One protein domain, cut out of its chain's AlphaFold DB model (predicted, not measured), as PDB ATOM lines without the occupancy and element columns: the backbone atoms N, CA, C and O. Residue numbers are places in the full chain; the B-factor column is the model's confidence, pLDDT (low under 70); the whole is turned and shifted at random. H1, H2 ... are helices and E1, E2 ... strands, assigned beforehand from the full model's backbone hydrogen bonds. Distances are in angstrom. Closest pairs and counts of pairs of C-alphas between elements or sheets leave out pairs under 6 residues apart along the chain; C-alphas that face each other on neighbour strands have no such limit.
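Overview. This is residues 2 to 29 and 102 to 141 of the 141 residues of an uncharacterized protein of Xanthomonas campestris (UniProt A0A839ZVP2). Picture a small, rather open body in which two short parallel strands, E1 and E2, lie side by side along one side and helices H3 and H4 meet at a steep angle on the other, with the one-turn helix H2 beyond the far end of E1. Helix H1 sits at the opposite end from H2, and residues 2 to 9 stick out there as a free arm. The printed part has 68 residues with four named helices and two named strands, in the order H1, E1, H2, H3, E2, H4; the one sheet has the order E1, E2, and the class is mostly helix. The whole is only just compact, close to loose, with a radius of gyration of the C-alphas of 12.8 A and spans of 32 by 26 by 19 A.

Along the chain. Start at Lys 2 and read on to C-alpha 8 at (159.431, 175.984, 265.335), where H1 begins; it takes residues 8 to 15 and is 10.7 A long from first to last C-alpha. Next come E1, residues 20 to 22, 6.4 A, and H2, residues 25 to 28, 5.1 A. After the cut, find C-alpha 104 at (151.174, 182.361, 243.528), from which H3 runs through residues 104 to 111, 10.6 A. E2 is residues 116 to 118, 6.7 A. H4, residues 125 to 133, is the longest helix at 12.4 A and ends at C-alpha 133 at (161.869, 189.282, 239.301).

Arrangement. Look first at E1 and E2, parallel neighbours with 18 degrees between their directions. C-alphas 21 and 117 face each other at 4.8 A, and N 21 and O 116, at 3.0 A, and N 118 and O 21, at 2.8 A, are within hydrogen-bond range. H3 and E1 are apart, but only just, the closest C-alphas being 8.4 A from each other. H3 and H4 only just touch, with 3 pairs of C-alphas within 8 A; the closest are those of His 106 and Tyr 126, 6.1 A apart. Their lines stand at a steep tilt of 55 degrees, the same way. H2 is close to H3 but not clearly touching, the closest C-alphas being those of Val 27 and Val 105 at 6.6 A. H2 is also close to H4 but not clearly touching, with C-alphas 28 and 125, the closest, 7.1 A apart. H1 touches no helix, and it is apart from E2. In H1, H3 and H4 every O i to N i+4 pair is within hydrogen-bond range; H2 is too short for such a pair.

Size, cuts and confidence. The C-alphas of Lys 2 and Asn 136, the two farthest apart, are 37.0 A from each other. Residues 30 to 101 are not printed, and C-alphas 29 and 102 are 10.0 A apart across this cut. Of the links that are printed whole, E2 to H4 is short and the others are tight. The mean pLDDT of the printed part is 92.5; look for values under 70 at residues 2 and 141, the latter the chain's last residue.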
ATOM      1  N   LYS A   2     142.639 174.586 257.827       66.88
ATOM      2  CA  LYS A   2     143.478 173.925 258.835       66.88
ATOM      3  C   LYS A   2     144.747 174.761 258.966       66.88
ATOM      4  O   LYS A   2     145.465 174.913 257.982       66.88
ATOM      5  N   VAL A   3     144.974 175.331 260.143       81.12
ATOM      6  CA  VAL A   3     146.273 175.915 260.479       81.12
ATOM      7  C   VAL A   3     147.246 174.745 260.544       81.12
ATOM      8  O   VAL A   3     147.015 173.793 261.288       81.12
ATOM      9  N   ILE A   4     148.255 174.760 259.678       87.81
ATOM     10  CA  ILE A   4     149.348 173.795 259.753       87.81
ATOM     11  C   ILE A   4     150.221 174.252 260.915       87.81
ATOM     12  O   ILE A   4     150.725 175.373 260.895       87.81
ATOM     13  N   ASP A   5     150.350 173.404 261.929       92.38
ATOM     14  CA  ASP A   5     151.271 173.639 263.036       92.38
ATOM     15  C   ASP A   5     152.680 173.253 262.576       92.38
ATOM     16  O   ASP A   5     153.018 172.072 262.465       92.38
ATOM     17  N   TRP A   6     153.461 174.256 262.175       93.25
ATOM     18  CA  TRP A   6     154.817 174.053 261.679       93.25
ATOM     19  C   TRP A   6     155.797 173.906 262.849       93.25
ATOM     20  O   TRP A   6     155.750 174.717 263.778       93.25
ATOM     21  N   PRO A   7     156.737 172.943 262.797       95.88
ATOM     22  CA  PRO A   7     157.802 172.853 263.789       95.88
ATOM     23  C   PRO A   7     158.566 174.178 263.886       95.88
ATOM     24  O   PRO A   7     158.993 174.718 262.864       95.88
ATOM     25  N   ARG A   8     158.750 174.696 265.106       95.62
ATOM     26  CA  ARG A   8     159.431 175.984 265.335       95.62
ATOM     27  C   ARG A   8     160.834 175.999 264.734       95.62
ATOM     28  O   ARG A   8     161.177 176.952 264.045       95.62
ATOM     29  N   ASP A   9     161.568 174.907 264.907       96.44
ATOM     30  CA  ASP A   9     162.922 174.751 264.378       96.44
ATOM     31  C   ASP A   9     162.938 174.878 262.847       96.44
ATOM     32  O   ASP A   9     163.802 175.541 262.292       96.44
ATOM     33  N   LEU A  10     161.935 174.341 262.137       94.56
ATOM     34  CA  LEU A  10     161.844 174.498 260.681       94.56
ATOM     35  C   LEU A  10     161.652 175.967 260.278       94.56
ATOM     36  O   LEU A  10     162.266 176.427 259.317       94.56
ATOM     37  N   VAL A  11     160.805 176.703 261.002       94.75
ATOM     38  CA  VAL A  11     160.594 178.139 260.760       94.75
ATOM     39  C   VAL A  11     161.895 178.912 260.995       94.75
ATOM     40  O   VAL A  11     162.248 179.778 260.193       94.75
ATOM     41  N   GLU A  12     162.636 178.567 262.049       96.69
ATOM     42  CA  GLU A  12     163.935 179.163 262.355       96.69
ATOM     43  C   GLU A  12     164.969 178.872 261.253       96.69
ATOM     44  O   GLU A  12     165.574 179.807 260.724       96.69
ATOM     45  N   GLU A  13     165.111 177.615 260.820       96.56
ATOM     46  CA  GLU A  13     166.035 177.224 259.744       96.56
ATOM     47  C   GLU A  13     165.733 177.942 258.418       96.56
ATOM     48  O   GLU A  13     166.656 178.382 257.720       96.56
ATOM     49  N   ILE A  14     164.449 178.110 258.073       95.12
ATOM     50  CA  ILE A  14     164.024 178.885 256.898       95.12
ATOM     51  C   ILE A  14     164.430 180.353 257.059       95.12
ATOM     52  O   ILE A  14     165.045 180.913 256.153       95.12
ATOM     53  N   SER A  15     164.157 180.966 258.218       94.25
ATOM     54  CA  SER A  15     164.475 182.380 258.470       94.25
ATOM     55  C   SER A  15     165.977 182.683 258.393       94.25
ATOM     56  O   SER A  15     166.385 183.749 257.936       94.25
ATOM     57  N   LEU A  16     166.814 181.711 258.769       95.69
ATOM     58  CA  LEU A  16     168.274 181.801 258.712       95.69
ATOM     59  C   LEU A  16     168.845 181.395 257.342       95.69
ATOM     60  O   LEU A  16     170.068 181.367 257.156       95.69
ATOM     61  N   ARG A  17     167.978 181.093 256.365       95.12
ATOM     62  CA  ARG A  17     168.327 180.610 255.020       95.12
ATOM     63  C   ARG A  17     169.244 179.379 255.062       95.12
ATOM     64  O   ARG A  17     170.160 179.257 254.242       95.12
ATOM     65  N   ARG A  18     169.018 178.484 256.032       95.69
ATOM     66  CA  ARG A  18     169.759 177.226 256.253       95.69
ATOM     67  C   ARG A  18     169.038 176.009 255.665       95.69
ATOM     68  O   ARG A  18     169.257 174.877 256.078       95.69
ATOM     69  N   VAL A  19     168.196 176.240 254.661       94.88
ATOM     70  CA  VAL A  19     167.422 175.201 253.979       94.88
ATOM     71  C   VAL A  19     167.758 175.134 252.494       94.88
ATOM     72  O   VAL A  19     168.109 176.134 251.864       94.88
ATOM     73  N   VAL A  20     167.597 173.939 251.931       95.50
ATOM     74  CA  VAL A  20     167.498 173.721 250.486       95.50
ATOM     75  C   VAL A  20     166.048 173.376 250.192       95.50
ATOM     76  O   VAL A  20     165.513 172.428 250.769       95.50
ATOM     77  N   ILE A  21     165.403 174.130 249.306       94.94
ATOM     78  CA  ILE A  21     164.018 173.843 248.934       94.94
ATOM     79  C   ILE A  21     164.019 172.911 247.728       94.94
ATOM     80  O   ILE A  21     164.447 173.287 246.639       94.94
ATOM     81  N   PHE A  22     163.493 171.706 247.921       95.81
ATOM     82  CA  PHE A  22     163.207 170.773 246.840       95.81
ATOM     83  C   PHE A  22     161.705 170.744 246.560       95.81
ATOM     84  O   PHE A  22     160.910 170.533 247.478       95.81
ATOM     85  N   PHE A  23     161.299 170.918 245.305       95.69
ATOM     86  CA  PHE A  23     159.889 170.831 244.927       95.69
ATOM     87  C   PHE A  23     159.690 170.144 243.579       95.69
ATOM     88  O   PHE A  23     160.500 170.273 242.673       95.69
ATOM     89  N   GLY A  24     158.589 169.402 243.455       95.00
ATOM     90  CA  GLY A  24     158.243 168.656 242.244       95.00
ATOM     91  C   GLY A  24     157.128 169.297 241.421       95.00
ATOM     92  O   GLY A  24     156.732 170.447 241.623       95.00
ATOM     93  N   SER A  25     156.555 168.511 240.508       95.06
ATOM     94  CA  SER A  25     155.576 168.983 239.514       95.06
ATOM     95  C   SER A  25     154.255 169.468 240.113       95.06
ATOM     96  O   SER A  25     153.457 170.089 239.422       95.06
ATOM     97  N   GLY A  26     154.003 169.184 241.396       95.62
ATOM     98  CA  GLY A  26     152.844 169.717 242.114       95.62
ATOM     99  C   GLY A  26     152.860 171.245 242.204       95.62
ATOM    100  O   GLY A  26     151.803 171.858 242.121       95.62
ATOM    101  N   VAL A  27     154.041 171.869 242.293       96.94
ATOM    102  CA  VAL A  27     154.171 173.334 242.257       96.94
ATOM    103  C   VAL A  27     153.771 173.862 240.878       96.94
ATOM    104  O   VAL A  27     152.850 174.679 240.789       96.94
ATOM    105  N   SER A  28     154.359 173.316 239.810       96.94
ATOM    106  CA  SER A  28     154.050 173.690 238.424       96.94
ATOM    107  C   SER A  28     152.580 173.452 238.064       96.94
ATOM    108  O   SER A  28     151.985 174.264 237.370       96.94
ATOM    109  N   ALA A  29     151.932 172.408 238.590       97.25
ATOM    110  CA  ALA A  29     150.517 172.124 238.320       97.25
ATOM    111  C   ALA A  29     149.555 173.251 238.767       97.25
ATOM    112  O   ALA A  29     148.405 173.302 238.319       97.25
ATOM    113  N   ALA A 102     154.109 181.678 235.960       97.38
ATOM    114  CA  ALA A 102     154.248 181.404 237.386       97.38
ATOM    115  C   ALA A 102     152.941 181.664 238.149       97.38
ATOM    116  O   ALA A 102     152.266 182.672 237.948       97.38
ATOM    117  N   SER A 103     152.602 180.742 239.047       97.38
ATOM    118  CA  SER A 103     151.479 180.858 239.985       97.38
ATOM    119  C   SER A 103     151.893 181.510 241.310       97.38
ATOM    120  O   SER A 103     153.083 181.640 241.596       97.38
ATOM    121  N   GLU A 104     150.923 181.827 242.175       97.31
ATOM    122  CA  GLU A 104     151.174 182.361 243.528       97.31
ATOM    123  C   GLU A 104     152.130 181.494 244.360       97.31
ATOM    124  O   GLU A 104     152.933 182.013 245.128       97.31
ATOM    125  N   VAL A 105     152.112 180.170 244.173       96.75
ATOM    126  CA  VAL A 105     153.030 179.265 244.883       96.75
ATOM    127  C   VAL A 105     154.490 179.577 244.540       96.75
ATOM    128  O   VAL A 105     155.332 179.580 245.429       96.75
ATOM    129  N   HIS A 106     154.792 179.907 243.282       97.19
ATOM    130  CA  HIS A 106     156.147 180.280 242.864       97.19
ATOM    131  C   HIS A 106     156.595 181.599 243.507       97.19
ATOM    132  O   HIS A 106     157.760 181.738 243.871       97.19
ATOM    133  N   LYS A 107     155.663 182.542 243.697       96.56
ATOM    134  CA  LYS A 107     155.933 183.811 244.386       96.56
ATOM    135  C   LYS A 107     156.283 183.576 245.850       96.56
ATOM    136  O   LYS A 107     157.298 184.076 246.321       96.56
ATOM    137  N   HIS A 108     155.492 182.756 246.544       95.81
ATOM    138  CA  HIS A 108     155.783 182.383 247.927       95.81
ATOM    139  C   HIS A 108     157.121 181.646 248.049       95.81
ATOM    140  O   HIS A 108     157.877 181.930 248.968       95.81
ATOM    141  N   LEU A 109     157.450 180.748 247.112       95.50
ATOM    142  CA  LEU A 109     158.749 180.066 247.097       95.50
ATOM    143  C   LEU A 109     159.921 181.047 246.992       95.50
ATOM    144  O   LEU A 109     160.892 180.899 247.729       95.50
ATOM    145  N   LEU A 110     159.816 182.064 246.132       94.94
ATOM    146  CA  LEU A 110     160.837 183.108 246.028       94.94
ATOM    147  C   LEU A 110     160.946 183.929 247.323       94.94
ATOM    148  O   LEU A 110     162.047 184.237 247.766       94.94
ATOM    149  N   GLN A 111     159.817 184.245 247.960       94.25
ATOM    150  CA  GLN A 111     159.779 185.007 249.215       94.25
ATOM    151  C   GLN A 111     160.401 184.275 250.409       94.25
ATOM    152  O   GLN A 111     160.794 184.932 251.370       94.25
ATOM    153  N   LEU A 112     160.514 182.942 250.361       93.75
ATOM    154  CA  LEU A 112     161.266 182.187 251.369       93.75
ATOM    155  C   LEU A 112     162.767 182.498 251.327       93.75
ATOM    156  O   LEU A 112     163.461 182.198 252.294       93.75
ATOM    157  N   ASP A 113     163.261 183.080 250.226       90.75
ATOM    158  CA  ASP A 113     164.631 183.584 250.097       90.75
ATOM    159  C   ASP A 113     165.692 182.512 250.415       90.75
ATOM    160  O   ASP A 113     166.729 182.737 251.049       90.75
ATOM    161  N   ALA A 114     165.396 181.281 249.991       92.31
ATOM    162  CA  ALA A 114     166.300 180.157 250.142       92.31
ATOM    163  C   ALA A 114     167.512 180.320 249.220       92.31
ATOM    164  O   ALA A 114     167.386 180.661 248.045       92.31
ATOM    165  N   ARG A 115     168.701 179.986 249.735       91.62
ATOM    166  CA  ARG A 115     169.955 180.063 248.961       91.62
ATOM    167  C   ARG A 115     169.976 179.103 247.776       91.62
ATOM    168  O   ARG A 115     170.617 179.385 246.769       91.62
ATOM    169  N   PHE A 116     169.311 177.959 247.924       92.94
ATOM    170  CA  PHE A 116     169.271 176.908 246.920       92.94
ATOM    171  C   PHE A 116     167.852 176.382 246.760       92.94
ATOM    172  O   PHE A 116     167.181 176.029 247.735       92.94
ATOM    173  N   THR A 117     167.436 176.285 245.504       94.12
ATOM    174  CA  THR A 117     166.202 175.619 245.102       94.12
ATOM    175  C   THR A 117     166.537 174.547 244.078       94.12
ATOM    176  O   THR A 117     167.438 174.729 243.261       94.12
ATOM    177  N   ILE A 118     165.869 173.401 244.172       95.19
ATOM    178  CA  ILE A 118     166.085 172.253 243.295       95.19
ATOM    179  C   ILE A 118     164.720 171.739 242.856       95.19
ATOM    180  O   ILE A 118     163.823 171.529 243.675       95.19
ATOM    181  N   THR A 119     164.571 171.494 241.560       94.19
ATOM    182  CA  THR A 119     163.376 170.877 240.996       94.19
ATOM    183  C   THR A 119     163.772 169.806 239.985       94.19
ATOM    184  O   THR A 119     164.692 170.026 239.201       94.19
ATOM    185  N   PRO A 120     163.112 168.634 239.982       91.62
ATOM    186  CA  PRO A 120     163.299 167.637 238.942       91.62
ATOM    187  C   PRO A 120     162.421 167.922 237.713       91.62
ATOM    188  O   PRO A 120     162.377 167.101 236.809       91.62
ATOM    189  N   ASN A 121     161.628 168.998 237.691       93.81
ATOM    190  CA  ASN A 121     160.618 169.206 236.651       93.81
ATOM    191  C   ASN A 121     161.237 169.478 235.271       93.81
ATOM    192  O   ASN A 121     162.328 170.018 235.152       93.81
ATOM    193  N   PHE A 122     160.494 169.130 234.216       93.88
ATOM    194  CA  PHE A 122     160.879 169.432 232.832       93.88
ATOM    195  C   PHE A 122     160.672 170.902 232.449       93.88
ATOM    196  O   PHE A 122     161.269 171.375 231.483       93.88
ATOM    197  N   ASP A 123     159.761 171.590 233.137       94.94
ATOM    198  CA  ASP A 123     159.458 172.993 232.889       94.94
ATOM    199  C   ASP A 123     160.481 173.926 233.555       94.94
ATOM    200  O   ASP A 123     161.127 173.565 234.534       94.94
ATOM    201  N   ALA A 124     160.587 175.147 233.031       94.31
ATOM    202  CA  ALA A 124     161.453 176.203 233.558       94.31
ATOM    203  C   ALA A 124     160.640 177.361 234.171       94.31
ATOM    204  O   ALA A 124     161.069 178.517 234.111       94.31
ATOM    205  N   ILE A 125     159.434 177.088 234.695       96.69
ATOM    206  CA  ILE A 125     158.498 178.136 235.139       96.69
ATOM    207  C   ILE A 125     159.098 178.930 236.301       96.69
ATOM    208  O   ILE A 125     159.139 180.161 236.247       96.69
ATOM    209  N   TYR A 126     159.586 178.232 237.332       96.19
ATOM    210  CA  TYR A 126     160.191 178.875 238.498       96.19
ATOM    211  C   TYR A 126     161.439 179.674 238.112       96.19
ATOM    212  O   TYR A 126     161.526 180.860 238.411       96.19
ATOM    213  N   ASP A 127     162.355 179.062 237.363       94.12
ATOM    214  CA  ASP A 127     163.614 179.690 236.961       94.12
ATOM    215  C   ASP A 127     163.400 180.956 236.133       94.12
ATOM    216  O   ASP A 127     164.061 181.973 236.346       94.12
ATOM    217  N   THR A 128     162.456 180.907 235.190       94.56
ATOM    218  CA  THR A 128     162.101 182.058 234.352       94.56
ATOM    219  C   THR A 128     161.494 183.174 235.196       94.56
ATOM    220  O   THR A 128     161.824 184.344 235.002       94.56
ATOM    221  N   TYR A 129     160.636 182.822 236.157       96.00
ATOM    222  CA  TYR A 129     160.037 183.775 237.082       96.00
ATOM    223  C   TYR A 129     161.088 184.450 237.964       96.00
ATOM    224  O   TYR A 129     161.171 185.676 237.968       96.00
ATOM    225  N   VAL A 130     161.948 183.683 238.637       94.50
ATOM    226  CA  VAL A 130     162.955 184.267 239.531       94.50
ATOM    227  C   VAL A 130     163.963 185.112 238.755       94.50
ATOM    228  O   VAL A 130     164.276 186.219 239.191       94.50
ATOM    229  N   LYS A 131     164.426 184.667 237.577       93.38
ATOM    230  CA  LYS A 131     165.296 185.480 236.705       93.38
ATOM    231  C   LYS A 131     164.677 186.836 236.378       93.38
ATOM    232  O   LYS A 131     165.360 187.853 236.470       93.38
ATOM    233  N   LYS A 132     163.388 186.853 236.029       93.69
ATOM    234  CA  LYS A 132     162.659 188.085 235.725       93.69
ATOM    235  C   LYS A 132     162.551 189.001 236.948       93.69
ATOM    236  O   LYS A 132     162.897 190.172 236.843       93.69
ATOM    237  N   GLU A 133     162.106 188.479 238.089       94.56
ATOM    238  CA  GLU A 133     161.869 189.282 239.301       94.56
ATOM    239  C   GLU A 133     163.162 189.817 239.932       94.56
ATOM    240  O   GLU A 133     163.167 190.888 240.529       94.56
ATOM    241  N   THR A 134     164.273 189.096 239.779       90.94
ATOM    242  CA  THR A 134     165.578 189.468 240.357       90.94
ATOM    243  C   THR A 134     166.500 190.195 239.376       90.94
ATOM    244  O   THR A 134     167.668 190.431 239.686       90.94
ATOM    245  N   GLY A 135     166.023 190.526 238.171       89.69
ATOM    246  CA  GLY A 135     166.826 191.221 237.161       89.69
ATOM    247  C   GLY A 135     168.047 190.426 236.679       89.69
ATOM    248  O   GLY A 135     169.101 191.009 236.448       89.69
ATOM    249  N   ASN A 136     167.923 189.101 236.539       82.00
ATOM    250  CA  ASN A 136     168.992 188.170 236.141       82.00
ATOM    251  C   ASN A 136     170.211 188.127 237.085       82.00
ATOM    252  O   ASN A 136     171.294 187.716 236.672       82.00
ATOM    253  N   THR A 137     170.052 188.525 238.349       83.31
ATOM    254  CA  THR A 137     171.136 188.463 239.348       83.31
ATOM    255  C   THR A 137     171.326 187.067 239.947       83.31
ATOM    256  O   THR A 137     172.366 186.789 240.543       83.31
ATOM    257  N   ILE A 138     170.351 186.171 239.766       80.94
ATOM    258  CA  ILE A 138     170.438 184.779 240.209       80.94
ATOM    259  C   ILE A 138     171.066 183.865 239.149       80.94
ATOM    260  O   ILE A 138     170.822 183.989 237.947       80.94
ATOM    261  N   LEU A 139     171.840 182.883 239.609       76.81
ATOM    262  CA  LEU A 139     172.382 181.821 238.766       76.81
ATOM    263  C   LEU A 139     171.381 180.663 238.684       76.81
ATOM    264  O   LEU A 139     171.023 180.081 239.703       76.81
ATOM    265  N   VAL A 140     170.981 180.301 237.465       76.31
ATOM    266  CA  VAL A 140     170.216 179.079 237.170       76.31
ATOM    267  C   VAL A 140     171.126 178.158 236.365       76.31
ATOM    268  O   VAL A 140     171.704 178.612 235.375       76.31
ATOM    269  N   LYS A 141     171.274 176.909 236.811       59.69
ATOM    270  CA  LYS A 141     172.107 175.883 236.174       59.69
ATOM    271  C   LYS A 141     171.257 174.832 235.485       59.69
ATOM    272  O   LYS A 141     170.213 174.481 236.067       59.69
TER     273      LYS A 141